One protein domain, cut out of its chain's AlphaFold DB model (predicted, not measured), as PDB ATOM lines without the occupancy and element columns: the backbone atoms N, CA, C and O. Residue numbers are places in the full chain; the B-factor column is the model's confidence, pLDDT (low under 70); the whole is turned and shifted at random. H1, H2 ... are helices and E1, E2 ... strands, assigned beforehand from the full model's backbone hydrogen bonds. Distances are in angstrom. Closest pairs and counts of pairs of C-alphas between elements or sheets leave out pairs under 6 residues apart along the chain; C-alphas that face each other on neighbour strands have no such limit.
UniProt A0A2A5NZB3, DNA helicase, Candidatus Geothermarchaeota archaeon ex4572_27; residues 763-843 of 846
ATOM      1  N   LYS A 763      -0.181 -33.250 -21.167       83.00
ATOM      2  CA  LYS A 763      -1.523 -33.840 -21.174       83.00
ATOM      3  C   LYS A 763      -1.612 -34.883 -22.280       83.00
ATOM      4  O   LYS A 763      -2.000 -36.018 -22.029       83.00
ATOM      5  N   ARG A 764      -1.129 -34.523 -23.468       89.94
ATOM      6  CA  ARG A 764      -1.026 -35.436 -24.603       89.94
ATOM      7  C   ARG A 764      -0.135 -36.639 -24.304       89.94
ATOM      8  O   ARG A 764      -0.514 -37.758 -24.635       89.94
ATOM      9  N   LEU A 765       1.026 -36.436 -23.675       89.38
ATOM     10  CA  LEU A 765       1.900 -37.544 -23.282       89.38
ATOM     11  C   LEU A 765       1.194 -38.492 -22.306       89.38
ATOM     12  O   LEU A 765       1.209 -39.697 -22.531       89.38
ATOM     13  N   ASP A 766       0.569 -37.971 -21.252       86.81
ATOM     14  CA  ASP A 766      -0.114 -38.788 -20.246       86.81
ATOM     15  C   ASP A 766      -1.306 -39.558 -20.862       86.81
ATOM     16  O   ASP A 766      -1.484 -40.744 -20.571       86.81
ATOM     17  N   ASP A 767      -2.068 -38.940 -21.770       90.19
ATOM     18  CA  ASP A 767      -3.162 -39.594 -22.508       90.19
ATOM     19  C   ASP A 767      -2.651 -40.730 -23.415       90.19
ATOM     20  O   ASP A 767      -3.237 -41.820 -23.477       90.19
ATOM     21  N   VAL A 768      -1.513 -40.512 -24.080       93.69
ATOM     22  CA  VAL A 768      -0.848 -41.534 -24.898       93.69
ATOM     23  C   VAL A 768      -0.342 -42.665 -24.012       93.69
ATOM     24  O   VAL A 768      -0.642 -43.818 -24.292       93.69
ATOM     25  N   LEU A 769       0.355 -42.372 -22.913       92.06
ATOM     26  CA  LEU A 769       0.898 -43.389 -22.006       92.06
ATOM     27  C   LEU A 769      -0.193 -44.285 -21.403       92.06
ATOM     28  O   LEU A 769       0.035 -45.484 -21.249       92.06
ATOM     29  N   ARG A 770      -1.380 -43.734 -21.113       91.12
ATOM     30  CA  ARG A 770      -2.545 -44.492 -20.618       91.12
ATOM     31  C   ARG A 770      -3.112 -45.474 -21.639       91.12
ATOM     32  O   ARG A 770      -3.657 -46.504 -21.256       91.12
ATOM     33  N   THR A 771      -3.022 -45.144 -22.925       92.00
ATOM     34  CA  THR A 771      -3.620 -45.928 -24.019       92.00
ATOM     35  C   THR A 771      -2.590 -46.732 -24.818       92.00
ATOM     36  O   THR A 771      -2.962 -47.568 -25.647       92.00
ATOM     37  N   PHE A 772      -1.298 -46.512 -24.569       93.44
ATOM     38  CA  PHE A 772      -0.202 -47.139 -25.292       93.44
ATOM     39  C   PHE A 772      -0.132 -48.642 -25.004       93.44
ATOM     40  O   PHE A 772      -0.051 -49.087 -23.860       93.44
ATOM     41  N   LYS A 773      -0.122 -49.442 -26.074       91.38
ATOM     42  CA  LYS A 773       0.001 -50.900 -25.984       91.38
ATOM     43  C   LYS A 773       1.469 -51.287 -25.837       91.38
ATOM     44  O   LYS A 773       2.185 -51.416 -26.829       91.38
ATOM     45  N   TRP A 774       1.908 -51.458 -24.595       92.00
ATOM     46  CA  TRP A 774       3.267 -51.892 -24.284       92.00
ATOM     47  C   TRP A 774       3.514 -53.342 -24.733       92.00
ATOM     48  O   TRP A 774       2.662 -54.197 -24.490       92.00
ATOM     49  N   PRO A 775       4.666 -53.646 -25.363       90.44
ATOM     50  CA  PRO A 775       5.113 -55.028 -25.526       90.44
ATOM     51  C   PRO A 775       5.456 -55.648 -24.161       90.44
ATOM     52  O   PRO A 775       5.508 -54.941 -23.154       90.44
ATOM     53  N   GLU A 776       5.712 -56.957 -24.110       91.06
ATOM     54  CA  GLU A 776       6.226 -57.585 -22.887       91.06
ATOM     55  C   GLU A 776       7.601 -57.005 -22.539       91.06
ATOM     56  O   GLU A 776       8.571 -57.156 -23.282       91.06
ATOM     57  N   MET A 777       7.652 -56.282 -21.423       91.19
ATOM     58  CA  MET A 777       8.857 -55.670 -20.880       91.19
ATOM     59  C   MET A 777       8.675 -55.314 -19.410       91.19
ATOM     60  O   MET A 777       7.555 -55.071 -18.950       91.19
ATOM     61  N   ASP A 778       9.795 -55.261 -18.694       89.12
ATOM     62  CA  ASP A 778       9.830 -54.833 -17.299       89.12
ATOM     63  C   ASP A 778       9.594 -53.312 -17.155       89.12
ATOM     64  O   ASP A 778       9.641 -52.538 -18.119       89.12
ATOM     65  N   GLU A 779       9.313 -52.861 -15.931       84.75
ATOM     66  CA  GLU A 779       9.048 -51.444 -15.654       84.75
ATOM     67  C   GLU A 779      10.270 -50.543 -15.905       84.75
ATOM     68  O   GLU A 779      10.112 -49.389 -16.313       84.75
ATOM     69  N   ALA A 780      11.492 -51.057 -15.743       81.88
ATOM     70  CA  ALA A 780      12.717 -50.303 -16.009       81.88
ATOM     71  C   ALA A 780      12.880 -50.007 -17.509       81.88
ATOM     72  O   ALA A 780      13.232 -48.896 -17.919       81.88
ATOM     73  N   GLN A 781      12.579 -50.992 -18.353       87.62
ATOM     74  CA  GLN A 781      12.563 -50.897 -19.804       87.62
ATOM     75  C   GLN A 781      11.477 -49.929 -20.276       87.62
ATOM     76  O   GLN A 781      11.764 -49.093 -21.138       87.62
ATOM     77  N   LYS A 782      10.276 -49.968 -19.678       89.75
ATOM     78  CA  LYS A 782       9.208 -48.991 -19.957       89.75
ATOM     79  C   LYS A 782       9.649 -47.575 -19.610       89.75
ATOM     80  O   LYS A 782       9.625 -46.710 -20.482       89.75
ATOM     81  N   ARG A 783      10.132 -47.330 -18.387       85.19
ATOM     82  CA  ARG A 783      10.622 -46.005 -17.954       85.19
ATOM     83  C   ARG A 783      11.711 -45.469 -18.873       85.19
ATOM     84  O   ARG A 783      11.639 -44.320 -19.306       85.19
ATOM     85  N   ARG A 784      12.669 -46.319 -19.254       87.69
ATOM     86  CA  ARG A 784      13.724 -45.961 -20.212       87.69
ATOM     87  C   ARG A 784      13.162 -45.632 -21.593       87.69
ATOM     88  O   ARG A 784      13.619 -44.679 -22.220       87.69
ATOM     89  N   ALA A 785      12.175 -46.389 -22.073       91.56
ATOM     90  CA  ALA A 785      11.522 -46.114 -23.347       91.56
ATOM     91  C   ALA A 785      10.770 -44.774 -23.330       91.56
ATOM     92  O   ALA A 785      10.869 -44.036 -24.313       91.56
ATOM     93  N   ILE A 786      10.093 -44.445 -22.221       91.44
ATOM     94  CA  ILE A 786       9.403 -43.163 -22.007       91.44
ATOM     95  C   ILE A 786      10.409 -42.015 -21.966       91.44
ATOM     96  O   ILE A 786      10.261 -41.065 -22.727       91.44
ATOM     97  N   ALA A 787      11.464 -42.117 -21.152       87.94
ATOM     98  CA  ALA A 787      12.514 -41.101 -21.076       87.94
ATOM     99  C   ALA A 787      13.145 -40.834 -22.451       87.94
ATOM    100  O   ALA A 787      13.298 -39.691 -22.871       87.94
ATOM    101  N   ASN A 788      13.466 -41.897 -23.192       91.31
ATOM    102  CA  ASN A 788      13.990 -41.788 -24.549       91.31
ATOM    103  C   ASN A 788      12.987 -41.143 -25.517       91.31
ATOM    104  O   ASN A 788      13.394 -40.371 -26.382       91.31
ATOM    105  N   ALA A 789      11.691 -41.436 -25.386       92.75
ATOM    106  CA  ALA A 789      10.665 -40.815 -26.217       92.75
ATOM    107  C   ALA A 789      10.518 -39.326 -25.893       92.75
ATOM    108  O   ALA A 789      10.475 -38.524 -26.822       92.75
ATOM    109  N   ILE A 790      10.529 -38.953 -24.607       89.25
ATOM    110  CA  ILE A 790      10.535 -37.553 -24.163       89.25
ATOM    111  C   ILE A 790      11.721 -36.823 -24.793       89.25
ATOM    112  O   ILE A 790      11.485 -35.827 -25.465       89.25
ATOM    113  N   ARG A 791      12.952 -37.361 -24.703       87.44
ATOM    114  CA  ARG A 791      14.136 -36.772 -25.369       87.44
ATOM    115  C   ARG A 791      13.899 -36.523 -26.849       87.44
ATOM    116  O   ARG A 791      14.170 -35.442 -27.353       87.44
ATOM    117  N   VAL A 792      13.406 -37.533 -27.564       89.31
ATOM    118  CA  VAL A 792      13.158 -37.419 -29.005       89.31
ATOM    119  C   VAL A 792      12.122 -36.331 -29.296       89.31
ATOM    120  O   VAL A 792      12.334 -35.511 -30.190       89.31
ATOM    121  N   ILE A 793      11.033 -36.288 -28.529       88.94
ATOM    122  CA  ILE A 793       9.963 -35.300 -28.682       88.94
ATOM    123  C   ILE A 793      10.480 -33.889 -28.381       88.94
ATOM    124  O   ILE A 793      10.251 -32.986 -29.181       88.94
ATOM    125  N   THR A 794      11.211 -33.689 -27.284       82.06
ATOM    126  CA  THR A 794      11.691 -32.361 -26.872       82.06
ATOM    127  C   THR A 794      12.823 -31.847 -27.756       82.06
ATOM    128  O   THR A 794      12.888 -30.652 -28.033       82.06
ATOM    129  N   SER A 795      13.699 -32.729 -28.248       79.81
ATOM    130  CA  SER A 795      14.836 -32.331 -29.087       79.81
ATOM    131  C   SER A 795      14.459 -32.132 -30.557       79.81
ATOM    132  O   SER A 795      15.012 -31.257 -31.215       79.81
ATOM    133  N   CYS A 796      13.541 -32.938 -31.101       84.38
ATOM    134  CA  CYS A 796      13.238 -32.941 -32.541       84.38
ATOM    135  C   CYS A 796      11.789 -32.573 -32.875       84.38
ATOM    136  O   CYS A 796      11.505 -32.125 -33.987       84.38
ATOM    137  N   GLY A 797      10.855 -32.767 -31.943       86.44
ATOM    138  CA  GLY A 797       9.418 -32.599 -32.162       86.44
ATOM    139  C   GLY A 797       8.886 -33.430 -33.320       86.44
ATOM    140  O   GLY A 797       9.341 -34.546 -33.556       86.44
ATOM    141  N   GLU A 798       7.927 -32.875 -34.058       88.19
ATOM    142  CA  GLU A 798       7.207 -33.607 -35.108       88.19
ATOM    143  C   GLU A 798       8.118 -34.088 -36.252       88.19
ATOM    144  O   GLU A 798       7.899 -35.155 -36.827       88.19
ATOM    145  N   GLU A 799       9.222 -33.382 -36.518       89.44
ATOM    146  CA  GLU A 799      10.229 -33.798 -37.503       89.44
ATOM    147  C   GLU A 799      10.841 -35.168 -37.182       89.44
ATOM    148  O   GLU A 799      11.195 -35.907 -38.103       89.44
ATOM    149  N   ALA A 800      10.954 -35.545 -35.900       90.81
ATOM    150  CA  ALA A 800      11.410 -36.889 -35.549       90.81
ATOM    151  C   ALA A 800      10.440 -37.957 -36.046       90.81
ATOM    152  O   ALA A 800      10.891 -38.974 -36.569       90.81
ATOM    153  N   ALA A 801       9.132 -37.734 -35.926       92.31
ATOM    154  CA  ALA A 801       8.141 -38.692 -36.396       92.31
ATOM    155  C   ALA A 801       8.203 -38.859 -37.922       92.31
ATOM    156  O   ALA A 801       8.215 -39.988 -38.415       92.31
ATOM    157  N   ALA A 802       8.358 -37.752 -38.657       92.25
ATOM    158  CA  ALA A 802       8.561 -37.782 -40.106       92.25
ATOM    159  C   ALA A 802       9.836 -38.553 -40.496       92.25
ATOM    160  O   ALA A 802       9.784 -39.431 -41.359       92.25
ATOM    161  N   LYS A 803      10.965 -38.288 -39.815       94.19
ATOM    162  CA  LYS A 803      12.230 -39.017 -40.016       94.19
ATOM    163  C   LYS A 803      12.070 -40.514 -39.731       94.19
ATOM    164  O   LYS A 803      12.543 -41.327 -40.515       94.19
ATOM    165  N   ILE A 804      11.407 -40.888 -38.634       95.38
ATOM    166  CA  ILE A 804      11.174 -42.295 -38.269       95.38
ATOM    167  C   ILE A 804      10.365 -43.006 -39.360       95.38
ATOM    168  O   ILE A 804      10.773 -44.073 -39.810       95.38
ATOM    169  N   LEU A 805       9.255 -42.415 -39.814       94.31
ATOM    170  CA  LEU A 805       8.397 -43.017 -40.841       94.31
ATOM    171  C   LEU A 805       9.104 -43.153 -42.194       94.31
ATOM    172  O   LEU A 805       9.007 -44.204 -42.822       94.31
ATOM    173  N   ASP A 806       9.823 -42.123 -42.646       94.19
ATOM    174  CA  ASP A 806      10.588 -42.172 -43.902       94.19
ATOM    175  C   ASP A 806      11.635 -43.297 -43.877       94.19
ATOM    176  O   ASP A 806      11.712 -44.102 -44.803       94.19
ATOM    177  N   ARG A 807      12.385 -43.416 -42.778       94.88
ATOM    178  CA  ARG A 807      13.425 -44.442 -42.600       94.88
ATOM    179  C   ARG A 807      12.841 -45.850 -42.498       94.88
ATOM    180  O   ARG A 807      13.377 -46.779 -43.100       94.88
ATOM    181  N   LEU A 808      11.707 -45.997 -41.810       93.25
ATOM    182  CA  LEU A 808      10.973 -47.261 -41.727       93.25
ATOM    183  C   LEU A 808      10.454 -47.698 -43.107       93.25
ATOM    184  O   LEU A 808      10.607 -48.857 -43.477       93.25
ATOM    185  N   ARG A 809       9.918 -46.766 -43.909       92.62
ATOM    186  CA  ARG A 809       9.457 -47.036 -45.288       92.62
ATOM    187  C   ARG A 809      10.586 -47.429 -46.234       92.62
ATOM    188  O   ARG A 809      10.366 -48.224 -47.140       92.62
ATOM    189  N   ARG A 810      11.790 -46.895 -46.019       93.94
ATOM    190  CA  ARG A 810      13.003 -47.281 -46.760       93.94
ATOM    191  C   ARG A 810      13.551 -48.651 -46.354       93.94
ATOM    192  O   ARG A 810      14.529 -49.094 -46.947       93.94
ATOM    193  N   GLY A 811      12.942 -49.316 -45.368       91.94
ATOM    194  CA  GLY A 811      13.365 -50.635 -44.903       91.94
ATOM    195  C   GLY A 811      14.701 -50.613 -44.162       91.94
ATOM    196  O   GLY A 811      15.438 -51.592 -44.215       91.94
ATOM    197  N   GLU A 812      15.052 -49.503 -43.503       93.19
ATOM    198  CA  GLU A 812      16.300 -49.444 -42.742       93.19
ATOM    199  C   GLU A 812      16.283 -50.412 -41.551       93.19
ATOM    200  O   GLU A 812      15.430 -50.341 -40.668       93.19
ATOM    201  N   GLU A 813      17.294 -51.279 -41.494       94.50
ATOM    202  CA  GLU A 813      17.510 -52.228 -40.396       94.50
ATOM    203  C   GLU A 813      17.733 -51.528 -39.044       94.50
ATOM    204  O   GLU A 813      17.352 -52.043 -37.988       94.50
ATOM    205  N   TYR A 814      18.348 -50.342 -39.055       94.75
ATOM    206  CA  TYR A 814      18.742 -49.634 -37.845       94.75
ATOM    207  C   TYR A 814      18.695 -48.119 -38.012       94.75
ATOM    208  O   TYR A 814      19.350 -47.578 -38.897       94.75
ATOM    209  N   TYR A 815      18.005 -47.426 -37.102       94.94
ATOM    210  CA  TYR A 815      17.971 -45.964 -37.097       94.94
ATOM    211  C   TYR A 815      17.998 -45.394 -35.675       94.94
ATOM    212  O   TYR A 815      17.257 -45.832 -34.782       94.94
ATOM    213  N   ARG A 816      18.859 -44.388 -35.483       94.56
ATOM    214  CA  ARG A 816      19.025 -43.621 -34.244       94.56
ATOM    215  C   ARG A 816      18.866 -42.132 -34.508       94.56
ATOM    216  O   ARG A 816      19.353 -41.627 -35.517       94.56
ATOM    217  N   ILE A 817      18.247 -41.430 -33.565       89.69
ATOM    218  CA  ILE A 817      18.123 -39.971 -33.601       89.69
ATOM    219  C   ILE A 817      19.301 -39.370 -32.838       89.69
ATOM    220  O   ILE A 817      19.359 -39.431 -31.607       89.69
ATOM    221  N   ARG A 818      20.257 -38.800 -33.577       85.50
ATOM    222  CA  ARG A 818      21.499 -38.242 -33.017       85.50
ATOM    223  C   ARG A 818      21.233 -36.996 -32.185       85.50
ATOM    224  O   ARG A 818      21.815 -36.846 -31.117       85.50
ATOM    225  N   GLU A 819      20.312 -36.159 -32.645       79.12
ATOM    226  CA  GLU A 819      19.883 -34.917 -32.001       79.12
ATOM    227  C   GLU A 819      19.273 -35.161 -30.608       79.12
ATOM    228  O   GLU A 819      19.306 -34.277 -29.763       79.12
ATOM    229  N   ALA A 820      18.785 -36.377 -30.340       78.31
ATOM    230  CA  ALA A 820      18.233 -36.801 -29.054       78.31
ATOM    231  C   ALA A 820      19.228 -37.621 -28.205       78.31
ATOM    232  O   ALA A 820      18.824 -38.351 -27.300       78.31
ATOM    233  N   GLY A 821      20.532 -37.550 -28.502       75.69
ATOM    234  CA  GLY A 821      21.562 -38.309 -27.787       75.69
ATOM    235  C   GLY A 821      21.732 -39.747 -28.283       75.69
ATOM    236  O   GLY A 821      22.003 -40.641 -27.483       75.69
ATOM    237  N   ASP A 822      21.582 -39.956 -29.594       86.56
ATOM    238  CA  ASP A 822      21.745 -41.249 -30.277       86.56
ATOM    239  C   ASP A 822      20.732 -42.315 -29.815       86.56
ATOM    240  O   ASP A 822      21.049 -43.486 -29.591       86.56
ATOM    241  N   VAL A 823      19.472 -41.900 -29.660       90.25
ATOM    242  CA  VAL A 823      18.382 -42.766 -29.193       90.25
ATOM    243  C   VAL A 823      17.938 -43.718 -30.310       90.25
ATOM    244  O   VAL A 823      17.557 -43.247 -31.386       90.25
ATOM    245  N   PRO A 824      17.934 -45.048 -30.086       93.88
ATOM    246  CA  PRO A 824      17.439 -46.009 -31.063       93.88
ATOM    247  C   PRO A 824      15.921 -45.948 -31.176       93.88
ATOM    248  O   PRO A 824      15.207 -46.095 -30.187       93.88
ATOM    249  N   VAL A 825      15.447 -45.774 -32.407       96.00
ATOM    250  CA  VAL A 825      14.017 -45.699 -32.737       96.00
ATOM    251  C   VAL A 825      13.587 -46.832 -33.670       96.00
ATOM    252  O   VAL A 825      12.454 -47.296 -33.548       96.00
ATOM    253  N   ILE A 826      14.504 -47.361 -34.491       95.75
ATOM    254  CA  ILE A 826      14.309 -48.556 -35.329       95.75
ATOM    255  C   ILE A 826      15.441 -49.550 -35.050       95.75
ATOM    256  O   ILE A 826      16.609 -49.161 -34.977       95.75
ATOM    257  N   LYS A 827      15.100 -50.830 -34.881       95.00
ATOM    258  CA  LYS A 827      16.058 -51.926 -34.689       95.00
ATOM    259  C   LYS A 827      15.525 -53.216 -35.317       95.00
ATOM    260  O   LYS A 827      14.405 -53.616 -35.014       95.00
ATOM    261  N   GLY A 828      16.337 -53.876 -36.143       92.06
ATOM    262  CA  GLY A 828      15.943 -55.092 -36.864       92.06
ATOM    263  C   GLY A 828      14.808 -54.839 -37.860       92.06
ATOM    264  O   GLY A 828      13.854 -55.613 -37.906       92.06
ATOM    265  N   GLY A 829      14.814 -53.671 -38.513       90.69
ATOM    266  CA  GLY A 829      13.765 -53.241 -39.448       90.69
ATOM    267  C   GLY A 829      12.405 -52.925 -38.808       90.69
ATOM    268  O   GLY A 829      11.434 -52.674 -39.516       90.69
ATOM    269  N   LYS A 830      12.300 -52.939 -37.470       92.81
ATOM    270  CA  LYS A 830      11.056 -52.690 -36.724       92.81
ATOM    271  C   LYS A 830      11.188 -51.497 -35.790       92.81
ATOM    272  O   LYS A 830      12.276 -51.181 -35.303       92.81
ATOM    273  N   LEU A 831      10.057 -50.859 -35.491       95.06
ATOM    274  CA  LEU A 831      10.004 -49.819 -34.468       95.06
ATOM    275  C   LEU A 831      10.374 -50.392 -33.103       95.06
ATOM    276  O   LEU A 831       9.849 -51.411 -32.657       95.06
ATOM    277  N   THR A 832      11.256 -49.680 -32.418       95.81
ATOM    278  CA  THR A 832      11.464 -49.869 -30.983       95.81
ATOM    279  C   THR A 832      10.248 -49.343 -30.204       95.81
ATOM    280  O   THR A 832       9.506 -48.508 -30.728       95.81
ATOM    281  N   PRO A 833      10.066 -49.735 -28.930       95.31
ATOM    282  CA  PRO A 833       9.028 -49.168 -28.064       95.31
ATOM    283  C   PRO A 833       9.100 -47.637 -27.981       95.31
ATOM    284  O   PRO A 833       8.076 -46.967 -28.039       95.31
ATOM    285  N   THR A 834      10.313 -47.077 -27.950       95.62
ATOM    286  CA  THR A 834      10.546 -45.629 -28.035       95.62
ATOM    287  C   THR A 834      10.044 -45.045 -29.353       95.62
ATOM    288  O   THR A 834       9.290 -44.079 -29.337       95.62
ATOM    289  N   GLY A 835      10.437 -45.623 -30.494       95.81
ATOM    290  CA  GLY A 835      10.004 -45.148 -31.812       95.81
ATOM    291  C   GLY A 835       8.482 -45.189 -31.967       95.81
ATOM    292  O   GLY A 835       7.884 -44.214 -32.412       95.81
ATOM    293  N   ALA A 836       7.849 -46.276 -31.523       95.75
ATOM    294  CA  ALA A 836       6.396 -46.416 -31.521       95.75
ATOM    295  C   ALA A 836       5.709 -45.383 -30.613       95.75
ATOM    296  O   ALA A 836       4.700 -44.804 -31.012       95.75
ATOM    297  N   LEU A 837       6.263 -45.108 -29.428       95.81
ATOM    298  CA  LEU A 837       5.726 -44.109 -28.505       95.81
ATOM    299  C   LEU A 837       5.831 -42.684 -29.067       95.81
ATOM    300  O   LEU A 837       4.889 -41.909 -28.929       95.81
ATOM    301  N   VAL A 838       6.928 -42.354 -29.755       96.00
ATOM    302  CA  VAL A 838       7.094 -41.061 -30.443       96.00
ATOM    303  C   VAL A 838       6.041 -40.889 -31.539       96.00
ATOM    304  O   VAL A 838       5.394 -39.845 -31.600       96.00
ATOM    305  N   LEU A 839       5.820 -41.906 -32.382       95.56
ATOM    306  CA  LEU A 839       4.775 -41.846 -33.412       95.56
ATOM    307  C   LEU A 839       3.382 -41.695 -32.792       95.56
ATOM    308  O   LEU A 839       2.627 -40.811 -33.196       95.56
ATOM    309  N   ALA A 840       3.079 -42.496 -31.765       94.44
ATOM    310  CA  ALA A 840       1.806 -42.437 -31.056       94.44
ATOM    311  C   ALA A 840       1.567 -41.060 -30.426       94.44
ATOM    312  O   ALA A 840       0.463 -40.528 -30.538       94.44
ATOM    313  N   TYR A 841       2.604 -40.449 -29.839       94.94
ATOM    314  CA  TYR A 841       2.528 -39.087 -29.321       94.94
ATOM    315  C   TYR A 841       2.079 -38.119 -30.410       94.94
ATOM    316  O   TYR A 841       1.102 -37.412 -30.203       94.94
ATOM    317  N   PHE A 842       2.675 -38.154 -31.603       93.81
ATOM    318  CA  PHE A 842       2.263 -37.298 -32.723       93.81
ATOM    319  C   PHE A 842       0.958 -37.728 -33.419       93.81
ATOM    320  O   PHE A 842       0.539 -37.083 -34.375       93.81
ATOM    321  N   GLY A 843       0.241 -38.732 -32.899       90.75
ATOM    322  CA  GLY A 843      -1.022 -39.216 -33.469       90.75
ATOM    323  C   GLY A 843      -0.839 -40.057 -34.736       90.75
ATOM    324  O   GLY A 843      -1.793 -40.281 -35.479       90.75
TER     325      GLY A 843
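This is residues 763 to 843 of the 846 residues of the protein "DNA helicase" of Candidatus Geothermarchaeota archaeon ex4572_27 (UniProt A0A2A5NZB3). Helices H1, H2 and H3 pack crosswise round a short helix, H4, in the middle, and a small hairpin of strands, E1 and E2, packs on the side away from H1. The model is mostly helix, with 81 residues printed and the order H1 H2 H3 E1 E2 H4. It is compact, with a radius of gyration of the C-alphas of 11.7 A, spanning 30 by 25 by 22 A.

Start at H1, residues 763 to 771; it touches the hub H4, residues 833 to 841, closest at C-alphas Val 768 and Tyr 841, 6.1 A, at a steep tilt of 56 degrees. H2, residues 779 to 796, touches H4 with residues 785 to 793 alone, closest at C-alphas Ala 785 and Thr 834, 4.8 A. H3, residues 798 to 809, touches H4 with residues 800 to 804 alone, closest at C-alphas Ala 801 and Leu 839, 5.5 A. E1, residues 814 to 817, and E2, residues 823 to 827, form an antiparallel hairpin; N 817 and O 823 are 2.9 A apart. In the four helices every O i to N i+4 pair is within hydrogen-bond range.

Find C-alpha 763 at (-1.523, -33.840, -21.174), where H1 begins. H2 runs 25.4 A; H4 ends at C-alpha 841, (2.528, -39.087, -29.321).

The printed part has no cut and no long link; no printed residue is under 70 in pLDDT.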